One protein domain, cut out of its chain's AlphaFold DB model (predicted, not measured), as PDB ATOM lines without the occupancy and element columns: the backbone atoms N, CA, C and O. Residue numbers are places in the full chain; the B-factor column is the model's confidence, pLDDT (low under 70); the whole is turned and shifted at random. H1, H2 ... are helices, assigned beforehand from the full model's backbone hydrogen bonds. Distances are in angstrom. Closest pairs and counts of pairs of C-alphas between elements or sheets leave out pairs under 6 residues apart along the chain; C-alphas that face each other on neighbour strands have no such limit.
ATOM      1  N   TYR A 201     -10.234  26.602 -28.244       92.69
ATOM      2  CA  TYR A 201      -8.897  26.228 -28.723       92.69
ATOM      3  C   TYR A 201      -8.082  27.431 -29.226       92.69
ATOM      4  O   TYR A 201      -6.864  27.477 -29.048       92.69
ATOM      5  N   LYS A 202      -8.736  28.419 -29.860       93.31
ATOM      6  CA  LYS A 202      -8.070  29.637 -30.338       93.31
ATOM      7  C   LYS A 202      -7.648  30.503 -29.166       93.31
ATOM      8  O   LYS A 202      -6.543  31.030 -29.206       93.31
ATOM      9  N   GLN A 203      -8.488  30.619 -28.137       92.81
ATOM     10  CA  GLN A 203      -8.135  31.349 -26.921       92.81
ATOM     11  C   GLN A 203      -6.904  30.729 -26.251       92.81
ATOM     12  O   GLN A 203      -5.947  31.443 -25.974       92.81
ATOM     13  N   CYS A 204      -6.873  29.401 -26.092       95.00
ATOM     14  CA  CYS A 204      -5.717  28.676 -25.559       95.00
ATOM     15  C   CYS A 204      -4.430  28.984 -26.338       95.00
ATOM     16  O   CYS A 204      -3.407  29.329 -25.749       95.00
ATOM     17  N   ILE A 205      -4.485  28.912 -27.673       96.75
ATOM     18  CA  ILE A 205      -3.338  29.220 -28.539       96.75
ATOM     19  C   ILE A 205      -2.924  30.691 -28.407       96.75
ATOM     20  O   ILE A 205      -1.733  30.977 -28.341       96.75
ATOM     21  N   GLN A 206      -3.880  31.623 -28.357       95.88
ATOM     22  CA  GLN A 206      -3.615  33.060 -28.236       95.88
ATOM     23  C   GLN A 206      -2.980  33.431 -26.892       95.88
ATOM     24  O   GLN A 206      -2.061  34.246 -26.881       95.88
ATOM     25  N   MET A 207      -3.421  32.819 -25.788       95.38
ATOM     26  CA  MET A 207      -2.820  33.014 -24.463       95.38
ATOM     27  C   MET A 207      -1.349  32.587 -24.466       95.38
ATOM     28  O   MET A 207      -0.471  33.393 -24.163       95.38
ATOM     29  N   ILE A 208      -1.065  31.369 -24.943       97.88
ATOM     30  CA  ILE A 208       0.309  30.860 -25.059       97.88
ATOM     31  C   ILE A 208       1.145  31.747 -25.992       97.88
ATOM     32  O   ILE A 208       2.287  32.079 -25.683       97.88
ATOM     33  N   LEU A 209       0.589  32.135 -27.144       97.56
ATOM     34  CA  LEU A 209       1.269  32.984 -28.120       97.56
ATOM     35  C   LEU A 209       1.609  34.361 -27.541       97.56
ATOM     36  O   LEU A 209       2.685  34.883 -27.823       97.56
ATOM     37  N   SER A 210       0.711  34.948 -26.749       97.12
ATOM     38  CA  SER A 210       0.950  36.221 -26.070       97.12
ATOM     39  C   SER A 210       2.148  36.119 -25.129       97.12
ATOM     40  O   SER A 210       3.052  36.945 -25.201       97.12
ATOM     41  N   ASP A 211       2.213  35.062 -24.321       97.50
ATOM     42  CA  ASP A 211       3.312  34.859 -23.376       97.50
ATOM     43  C   ASP A 211       4.635  34.486 -24.062       97.50
ATOM     44  O   ASP A 211       5.706  34.838 -23.566       97.50
ATOM     45  N   LEU A 212       4.595  33.813 -25.217       97.06
ATOM     46  CA  LEU A 212       5.793  33.519 -26.019       97.06
ATOM     47  C   LEU A 212       6.471  34.793 -26.548       97.06
ATOM     48  O   LEU A 212       7.675  34.781 -26.784       97.06
ATOM     49  N   LYS A 213       5.732  35.899 -26.715       95.38
ATOM     50  CA  LYS A 213       6.319  37.188 -27.134       95.38
ATOM     51  C   LYS A 213       7.231  37.800 -26.073       95.38
ATOM     52  O   LYS A 213       8.093  38.601 -26.417       95.38
ATOM     53  N   THR A 214       7.046  37.422 -24.811       95.75
ATOM     54  CA  THR A 214       7.745  38.024 -23.668       95.75
ATOM     55  C   THR A 214       8.729  37.054 -23.023       95.75
ATOM     56  O   THR A 214       9.792  37.463 -22.557       95.75
ATOM     57  N   TYR A 215       8.403  35.761 -22.990       96.81
ATOM     58  CA  TYR A 215       9.133  34.767 -22.210       96.81
ATOM     59  C   TYR A 215       9.731  33.652 -23.070       96.81
ATOM     60  O   TYR A 215       9.312  33.373 -24.191       96.81
ATOM     61  N   LYS A 216      10.741  32.969 -22.514       95.44
ATOM     62  CA  LYS A 216      11.346  31.791 -23.149       95.44
ATOM     63  C   LYS A 216      10.340  30.626 -23.193       95.44
ATOM     64  O   LYS A 216       9.583  30.466 -22.237       95.44
ATOM     65  N   PRO A 217      10.421  29.720 -24.190       96.12
ATOM     66  CA  PRO A 217       9.449  28.640 -24.393       96.12
ATOM     67  C   PRO A 217       9.109  27.800 -23.162       96.12
ATOM     68  O   PRO A 217       7.939  27.547 -22.903       96.12
ATOM     69  N   LEU A 218      10.115  27.376 -22.389       95.44
ATOM     70  CA  LEU A 218       9.883  26.566 -21.190       95.44
ATOM     71  C   LEU A 218       9.180  27.369 -20.088       95.44
ATOM     72  O   LEU A 218       8.273  26.851 -19.446       95.44
ATOM     73  N   THR A 219       9.554  28.634 -19.898       95.31
ATOM     74  CA  THR A 219       8.894  29.534 -18.944       95.31
ATOM     75  C   THR A 219       7.440  29.759 -19.339       95.31
ATOM     76  O   THR A 219       6.556  29.557 -18.513       95.31
ATOM     77  N   THR A 220       7.180  30.074 -20.612       97.06
ATOM     78  CA  THR A 220       5.817  30.194 -21.143       97.06
ATOM     79  C   THR A 220       5.020  28.913 -20.930       97.06
ATOM     80  O   THR A 220       3.853  28.969 -20.542       97.06
ATOM     81  N   ALA A 221       5.649  27.755 -21.146       95.38
ATOM     82  CA  ALA A 221       4.972  26.481 -21.001       95.38
ATOM     83  C   ALA A 221       4.583  26.176 -19.547       95.38
ATOM     84  O   ALA A 221       3.484  25.698 -19.284       95.38
ATOM     85  N   LEU A 222       5.451  26.519 -18.596       92.75
ATOM     86  CA  LEU A 222       5.165  26.401 -17.167       92.75
ATOM     87  C   LEU A 222       4.067  27.371 -16.709       92.75
ATOM     88  O   LEU A 222       3.195  26.973 -15.940       92.75
ATOM     89  N   MET A 223       4.078  28.615 -17.199       93.25
ATOM     90  CA  MET A 223       3.030  29.606 -16.904       93.25
ATOM     91  C   MET A 223       1.661  29.160 -17.427       93.25
ATOM     92  O   MET A 223       0.649  29.348 -16.759       93.25
ATOM     93  N   ASN A 224       1.639  28.503 -18.588       94.31
ATOM     94  CA  ASN A 224       0.428  27.993 -19.231       94.31
ATOM     95  C   ASN A 224       0.207  26.491 -18.984       94.31
ATOM     96  O   ASN A 224      -0.473  25.834 -19.776       94.31
ATOM     97  N   ARG A 225       0.754  25.931 -17.892       92.44
ATOM     98  CA  ARG A 225       0.681  24.492 -17.581       92.44
ATOM     99  C   ARG A 225      -0.742  23.944 -17.693       92.44
ATOM    100  O   ARG A 225      -0.954  22.914 -18.321       92.44
ATOM    101  N   THR A 226      -1.722  24.650 -17.131       89.75
ATOM    102  CA  THR A 226      -3.131  24.220 -17.089       89.75
ATOM    103  C   THR A 226      -3.805  24.146 -18.458       89.75
ATOM    104  O   THR A 226      -4.855  23.518 -18.557       89.75
ATOM    105  N   ILE A 227      -3.227  24.765 -19.492       93.75
ATOM    106  CA  ILE A 227      -3.673  24.694 -20.890       93.75
ATOM    107  C   ILE A 227      -2.850  23.652 -21.651       93.75
ATOM    108  O   ILE A 227      -3.394  22.847 -22.399       93.75
ATOM    109  N   ILE A 228      -1.531  23.647 -21.464       94.75
ATOM    110  CA  ILE A 228      -0.620  22.782 -22.226       94.75
ATOM    111  C   ILE A 228      -0.776  21.313 -21.840       94.75
ATOM    112  O   ILE A 228      -0.720  20.451 -22.713       94.75
ATOM    113  N   GLU A 229      -1.033  21.028 -20.562       93.88
ATOM    114  CA  GLU A 229      -1.338  19.675 -20.090       93.88
ATOM    115  C   GLU A 229      -2.764  19.221 -20.474       93.88
ATOM    116  O   GLU A 229      -3.152  18.103 -20.156       93.88
ATOM    117  N   GLN A 230      -3.572  20.051 -21.148       94.25
ATOM    118  CA  GLN A 230      -4.824  19.591 -21.769       94.25
ATOM    119  C   GLN A 230      -4.558  18.984 -23.142       94.25
ATOM    120  O   GLN A 230      -5.068  17.917 -23.451       94.25
ATOM    121  N   ASP A 231      -3.771  19.670 -23.972       95.75
ATOM    122  CA  ASP A 231      -3.314  19.167 -25.264       95.75
ATOM    123  C   ASP A 231      -2.065  19.939 -25.712       95.75
ATOM    124  O   ASP A 231      -2.089  21.156 -25.945       95.75
ATOM    125  N   PHE A 232      -0.957  19.223 -25.893       97.00
ATOM    126  CA  PHE A 232       0.316  19.812 -26.291       97.00
ATOM    127  C   PHE A 232       0.274  20.425 -27.701       97.00
ATOM    128  O   PHE A 232       1.085  21.297 -28.037       97.00
ATOM    129  N   SER A 233      -0.699  20.041 -28.535       96.44
ATOM    130  CA  SER A 233      -0.905  20.637 -29.856       96.44
ATOM    131  C   SER A 233      -1.223  22.133 -29.794       96.44
ATOM    132  O   SER A 233      -0.887  22.852 -30.741       96.44
ATOM    133  N   PHE A 234      -1.794  22.639 -28.693       96.88
ATOM    134  CA  PHE A 234      -2.002  24.079 -28.504       96.88
ATOM    135  C   PHE A 234      -0.666  24.826 -28.439       96.88
ATOM    136  O   PHE A 234      -0.487  25.829 -29.131       96.88
ATOM    137  N   PHE A 235       0.305  24.285 -27.699       97.88
ATOM    138  CA  PHE A 235       1.657  24.838 -27.629       97.88
ATOM    139  C   PHE A 235       2.383  24.743 -28.974       97.88
ATOM    140  O   PHE A 235       2.967  25.723 -29.432       97.88
ATOM    141  N   ILE A 236       2.289  23.597 -29.660       97.75
ATOM    142  CA  ILE A 236       2.877  23.410 -30.997       97.75
ATOM    143  C   ILE A 236       2.355  24.467 -31.977       97.75
ATOM    144  O   ILE A 236       3.142  25.076 -32.702       97.75
ATOM    145  N   LYS A 237       1.036  24.693 -32.003       97.38
ATOM    146  CA  LYS A 237       0.405  25.702 -32.866       97.38
ATOM    147  C   LYS A 237       0.867  27.113 -32.496       97.38
ATOM    148  O   LYS A 237       1.225  27.867 -33.394       97.38
ATOM    149  N   ALA A 238       0.941  27.446 -31.206       97.88
ATOM    150  CA  ALA A 238       1.444  28.743 -30.753       97.88
ATOM    151  C   ALA A 238       2.914  28.975 -31.149       97.88
ATOM    152  O   ALA A 238       3.236  30.028 -31.689       97.88
ATOM    153  N   CYS A 239       3.801  27.985 -30.981       97.69
ATOM    154  CA  CYS A 239       5.198  28.094 -31.415       97.69
ATOM    155  C   CYS A 239       5.329  28.304 -32.927       97.69
ATOM    156  O   CYS A 239       6.137  29.122 -33.354       97.69
ATOM    157  N   LYS A 240       4.532  27.592 -33.734       97.19
ATOM    158  CA  LYS A 240       4.522  27.755 -35.198       97.19
ATOM    159  C   LYS A 240       4.014  29.129 -35.648       97.19
ATOM    160  O   LYS A 240       4.383  29.566 -36.726       97.19
ATOM    161  N   LEU A 241       3.171  29.782 -34.848       97.19
ATOM    162  CA  LEU A 241       2.713  31.153 -35.092       97.19
ATOM    163  C   LEU A 241       3.697  32.213 -34.576       97.19
ATOM    164  O   LEU A 241       3.658  33.346 -35.041       97.19
ATOM    165  N   HIS A 242       4.526  31.873 -33.589       97.25
ATOM    166  CA  HIS A 242       5.470  32.799 -32.966       97.25
ATOM    167  C   HIS A 242       6.806  32.896 -33.713       97.25
ATOM    168  O   HIS A 242       7.363  33.982 -33.826       97.25
ATOM    169  N   TYR A 243       7.347  31.763 -34.169       95.75
ATOM    170  CA  TYR A 243       8.654  31.713 -34.817       95.75
ATOM    171  C   TYR A 243       8.520  31.712 -36.338       95.75
ATOM    172  O   TYR A 243       7.965  30.772 -36.900       95.75
ATOM    173  N   ASP A 244       9.150  32.685 -36.997       93.19
ATOM    174  CA  ASP A 244       9.205  32.745 -38.464       93.19
ATOM    175  C   ASP A 244       9.994  31.568 -39.066       93.19
ATOM    176  O   ASP A 244       9.675  31.073 -40.144       93.19
ATOM    177  N   ASN A 245      11.023  31.088 -38.355       95.50
ATOM    178  CA  ASN A 245      11.818  29.932 -38.763       95.50
ATOM    179  C   ASN A 245      11.228  28.617 -38.205       95.50
ATOM    180  O   ASN A 245      11.252  28.416 -36.980       95.50
ATOM    181  N   PRO A 246      10.814  27.663 -39.064       95.12
ATOM    182  CA  PRO A 246      10.304  26.358 -38.641       95.12
ATOM    183  C   PRO A 246      11.261  25.566 -37.739       95.12
ATOM    184  O   PRO A 246      10.816  24.890 -36.809       95.12
ATOM    185  N   GLU A 247      12.575  25.671 -37.956       96.06
ATOM    186  CA  GLU A 247      13.570  24.966 -37.136       96.06
ATOM    187  C   GLU A 247      13.669  25.538 -35.719       96.06
ATOM    188  O   GLU A 247      13.850  24.798 -34.747       96.06
ATOM    189  N   SER A 248      13.485  26.851 -35.566       95.62
ATOM    190  CA  SER A 248      13.406  27.488 -34.249       95.62
ATOM    191  C   SER A 248      12.176  27.003 -33.483       95.62
ATOM    192  O   SER A 248      12.300  26.604 -32.321       95.62
ATOM    193  N   ALA A 249      11.015  26.937 -34.150       96.94
ATOM    194  CA  ALA A 249       9.800  26.368 -33.567       96.94
ATOM    195  C   ALA A 249      10.015  24.909 -33.142       96.94
ATOM    196  O   ALA A 249       9.701  24.537 -32.011       96.94
ATOM    197  N   ARG A 250      10.614  24.088 -34.014       97.19
ATOM    198  CA  ARG A 250      10.904  22.675 -33.736       97.19
ATOM    199  C   ARG A 250      11.799  22.507 -32.507       97.19
ATOM    200  O   ARG A 250      11.493  21.688 -31.641       97.19
ATOM    201  N   LYS A 251      12.872  23.298 -32.395       96.62
ATOM    202  CA  LYS A 251      13.778  23.276 -31.234       96.62
ATOM    203  C   LYS A 251      13.067  23.686 -29.943       96.62
ATOM    204  O   LYS A 251      13.281  23.047 -28.914       96.62
ATOM    205  N   ALA A 252      12.218  24.714 -29.984       96.25
ATOM    206  CA  ALA A 252      11.430  25.144 -28.829       96.25
ATOM    207  C   ALA A 252      10.465  24.044 -28.356       96.25
ATOM    208  O   ALA A 252      10.478  23.679 -27.180       96.25
ATOM    209  N   ILE A 253       9.702  23.461 -29.286       97.50
ATOM    210  CA  ILE A 253       8.772  22.354 -29.023       97.50
ATOM    211  C   ILE A 253       9.511  21.156 -28.419       97.50
ATOM    212  O   ILE A 253       9.076  20.609 -27.407       97.50
ATOM    213  N   TYR A 254      10.646  20.768 -29.007       96.56
ATOM    214  CA  TYR A 254      11.448  19.640 -28.532       96.56
ATOM    215  C   TYR A 254      11.953  19.850 -27.100       96.56
ATOM    216  O   TYR A 254      11.835  18.951 -26.271       96.56
ATOM    217  N   ARG A 255      12.470  21.047 -26.791       94.56
ATOM    218  CA  ARG A 255      12.974  21.383 -25.449       94.56
ATOM    219  C   ARG A 255      11.890  21.280 -24.383       94.56
ATOM    220  O   ARG A 255      12.149  20.725 -23.325       94.56
ATOM    221  N   VAL A 256      10.690  21.791 -24.661       95.56
ATOM    222  CA  VAL A 256       9.567  21.696 -23.716       95.56
ATOM    223  C   VAL A 256       9.098  20.253 -23.571       95.56
ATOM    224  O   VAL A 256       8.889  19.795 -22.458       95.56
ATOM    225  N   ARG A 257       9.011  19.500 -24.671       95.12
ATOM    226  CA  ARG A 257       8.624  18.083 -24.636       95.12
ATOM    227  C   ARG A 257       9.581  17.218 -23.808       95.12
ATOM    228  O   ARG A 257       9.155  16.237 -23.217       95.12
ATOM    229  N   LYS A 258      10.873  17.553 -23.801       94.19
ATOM    230  CA  LYS A 258      11.927  16.815 -23.087       94.19
ATOM    231  C   LYS A 258      12.242  17.359 -21.697       94.19
ATOM    232  O   LYS A 258      13.164  16.856 -21.071       94.19
ATOM    233  N   SER A 259      11.531  18.381 -21.225       89.88
ATOM    234  CA  SER A 259      11.849  18.997 -19.936       89.88
ATOM    235  C   SER A 259      11.455  18.138 -18.737       89.88
ATOM    236  O   SER A 259      11.961  18.397 -17.655       89.88
ATOM    237  N   GLU A 260      10.528  17.184 -18.907       87.12
ATOM    238  CA  GLU A 260       9.916  16.382 -17.826       87.12
ATOM    239  C   GLU A 260       9.207  17.218 -16.740       87.12
ATOM    240  O   GLU A 260       8.704  16.704 -15.744       87.12
ATOM    241  N   GLU A 261       9.092  18.527 -16.964       87.88
ATOM    242  CA  GLU A 261       8.413  19.455 -16.070       87.88
ATOM    243  C   GLU A 261       6.902  19.504 -16.322       87.88
ATOM    244  O   GLU A 261       6.169  20.074 -15.523       87.88
ATOM    245  N   LEU A 262       6.412  18.957 -17.433       89.44
ATOM    246  CA  LEU A 262       5.006  19.004 -17.838       89.44
ATOM    247  C   LEU A 262       4.561  17.619 -18.290       89.44
ATOM    248  O   LEU A 262       5.327  16.892 -18.925       89.44
ATOM    249  N   GLU A 263       3.301  17.291 -18.034       90.06
ATOM    250  CA  GLU A 263       2.670  16.161 -18.710       90.06
ATOM    251  C   GLU A 263       2.343  16.520 -20.162       90.06
ATOM    252  O   GLU A 263       1.661  17.505 -20.450       90.06
ATOM    253  N   ILE A 264       2.831  15.701 -21.088       92.88
ATOM    254  CA  ILE A 264       2.609  15.892 -22.518       92.88
ATOM    255  C   ILE A 264       1.505  14.945 -22.966       92.88
ATOM    256  O   ILE A 264       1.732  13.746 -23.120       92.88
ATOM    257  N   HIS A 265       0.326  15.509 -23.207       94.00
ATOM    258  CA  HIS A 265      -0.818  14.809 -23.785       94.00
ATOM    259  C   HIS A 265      -0.995  15.237 -25.243       94.00
ATOM    260  O   HIS A 265      -0.899  16.423 -25.554       94.00
ATOM    261  N   GLU A 266      -1.241  14.291 -26.148       91.88
ATOM    262  CA  GLU A 266      -1.428  14.560 -27.580       91.88
ATOM    263  C   GLU A 266      -2.766  13.989 -28.070       91.88
ATOM    264  O   GLU A 266      -3.246  12.964 -27.584       91.88
ATOM    265  N   ASN A 267      -3.348  14.641 -29.082       91.12
ATOM    266  CA  ASN A 267      -4.594  14.230 -29.745       91.12
ATOM    267  C   ASN A 267      -5.841  14.257 -28.837       91.12
ATOM    268  O   ASN A 267      -6.854  13.635 -29.159       91.12
ATOM    269  N   VAL A 268      -5.807  14.989 -27.722       94.75
ATOM    270  CA  VAL A 268      -6.942  15.112 -26.792       94.75
ATOM    271  C   VAL A 268      -8.071  15.914 -27.436       94.75
ATOM    272  O   VAL A 268      -9.236  15.524 -27.355       94.75
ATOM    273  N   ALA A 269      -7.737  17.002 -28.134       93.19
ATOM    274  CA  ALA A 269      -8.685  17.798 -28.905       93.19
ATOM    275  C   ALA A 269      -9.335  16.980 -30.034       93.19
ATOM    276  O   ALA A 269     -10.535  17.113 -30.276       93.19
TER     277      ALA A 269
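This is residues 201 to 269 of the 282 residues of an uncharacterized protein of [Ruminococcus] lactaris (UniProt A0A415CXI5). Four helices form a compact ring of mostly crossed pairs: H4, nearest the middle, is crossed by H1 and has H5 folded back beside it as a helical hairpin, while the short H2 bridges from residues 208 to 212 of H1 to residues 252 to 256 of H5. The very short H3 makes the turn from H2 into H4, and an unnamed tail, residues 258 to 269, runs round the outside and ends 8.4 A from where the printed part begins, C-alpha 201 to C-alpha 269. The printed part has 69 residues with five named helices, H1 to H5 in order along the chain, and no named strand; the class is all helix. The whole is compact, with a radius of gyration of the C-alphas of 10.5 A, and rounded, spanning 26 by 25 by 20 A.

H1, residues 201 to 212, begins at C-alpha 201 (-8.897, 26.228, -28.723) and is 16.6 A long from first to last C-alpha. H2 is residues 217 to 223, 9.9 A long, and H3 is residues 225 to 228. H4, residues 232 to 242, is 15.5 A long and begins at C-alpha 232 (0.316, 19.812, -26.291). H5, residues 246 to 257, is 16.4 A long and ends at C-alpha 257 (8.624, 18.083, -24.636).

H4 is the hub, touching H1, H3 and H5. H1 and H4 touch at a steep tilt of 56 degrees, the same way, their closest C-alphas being those of Leu 209 and Ala 238, 5.0 A apart. H1 touches H2 with residues 208 to 212 alone, at a steep tilt of 64 degrees, opposite ways; the C-alphas of Asp 211 and Thr 220, the closest, are 5.7 A apart. H2 and H4 are close but not clearly touching, with the closest C-alphas, of Ala 221 and Phe 235, 7.6 A apart. H3 and H4 only just touch, with 3 pairs of C-alphas within 8 A, and touch only at the corner; the closest C-alphas, of Ile 228 and Phe 235, are 6.2 A apart. H4 and H5 form a hairpin and touch at a shallow tilt of 33 degrees, only just short of steep, opposite ways, with the C-alphas of Cys 239 and Ala 249 closest at 5.4 A. H5 touches H2 with residues 252 to 256 alone, at a steep tilt of 45 degrees, the same way; the closest C-alphas, of Leu 218 and Val 256, are 5.5 A apart. H1 and H5 are apart, and so are H3 and H5. In H1, H2, H4 and H5 every O i to N i+4 pair is within hydrogen-bond range, and H3 is too short for such a pair.

The two C-alphas farthest apart, those of Thr 214 and Asn 267, are 27.5 A apart. The printed part has no cut, and the four links between the named helices are tight. The C-alphas of residues 258 to 269 lie 10 to 15 A from the mean of the C-alphas. The mean pLDDT of the printed part is 94.9, and no printed residue is under 70.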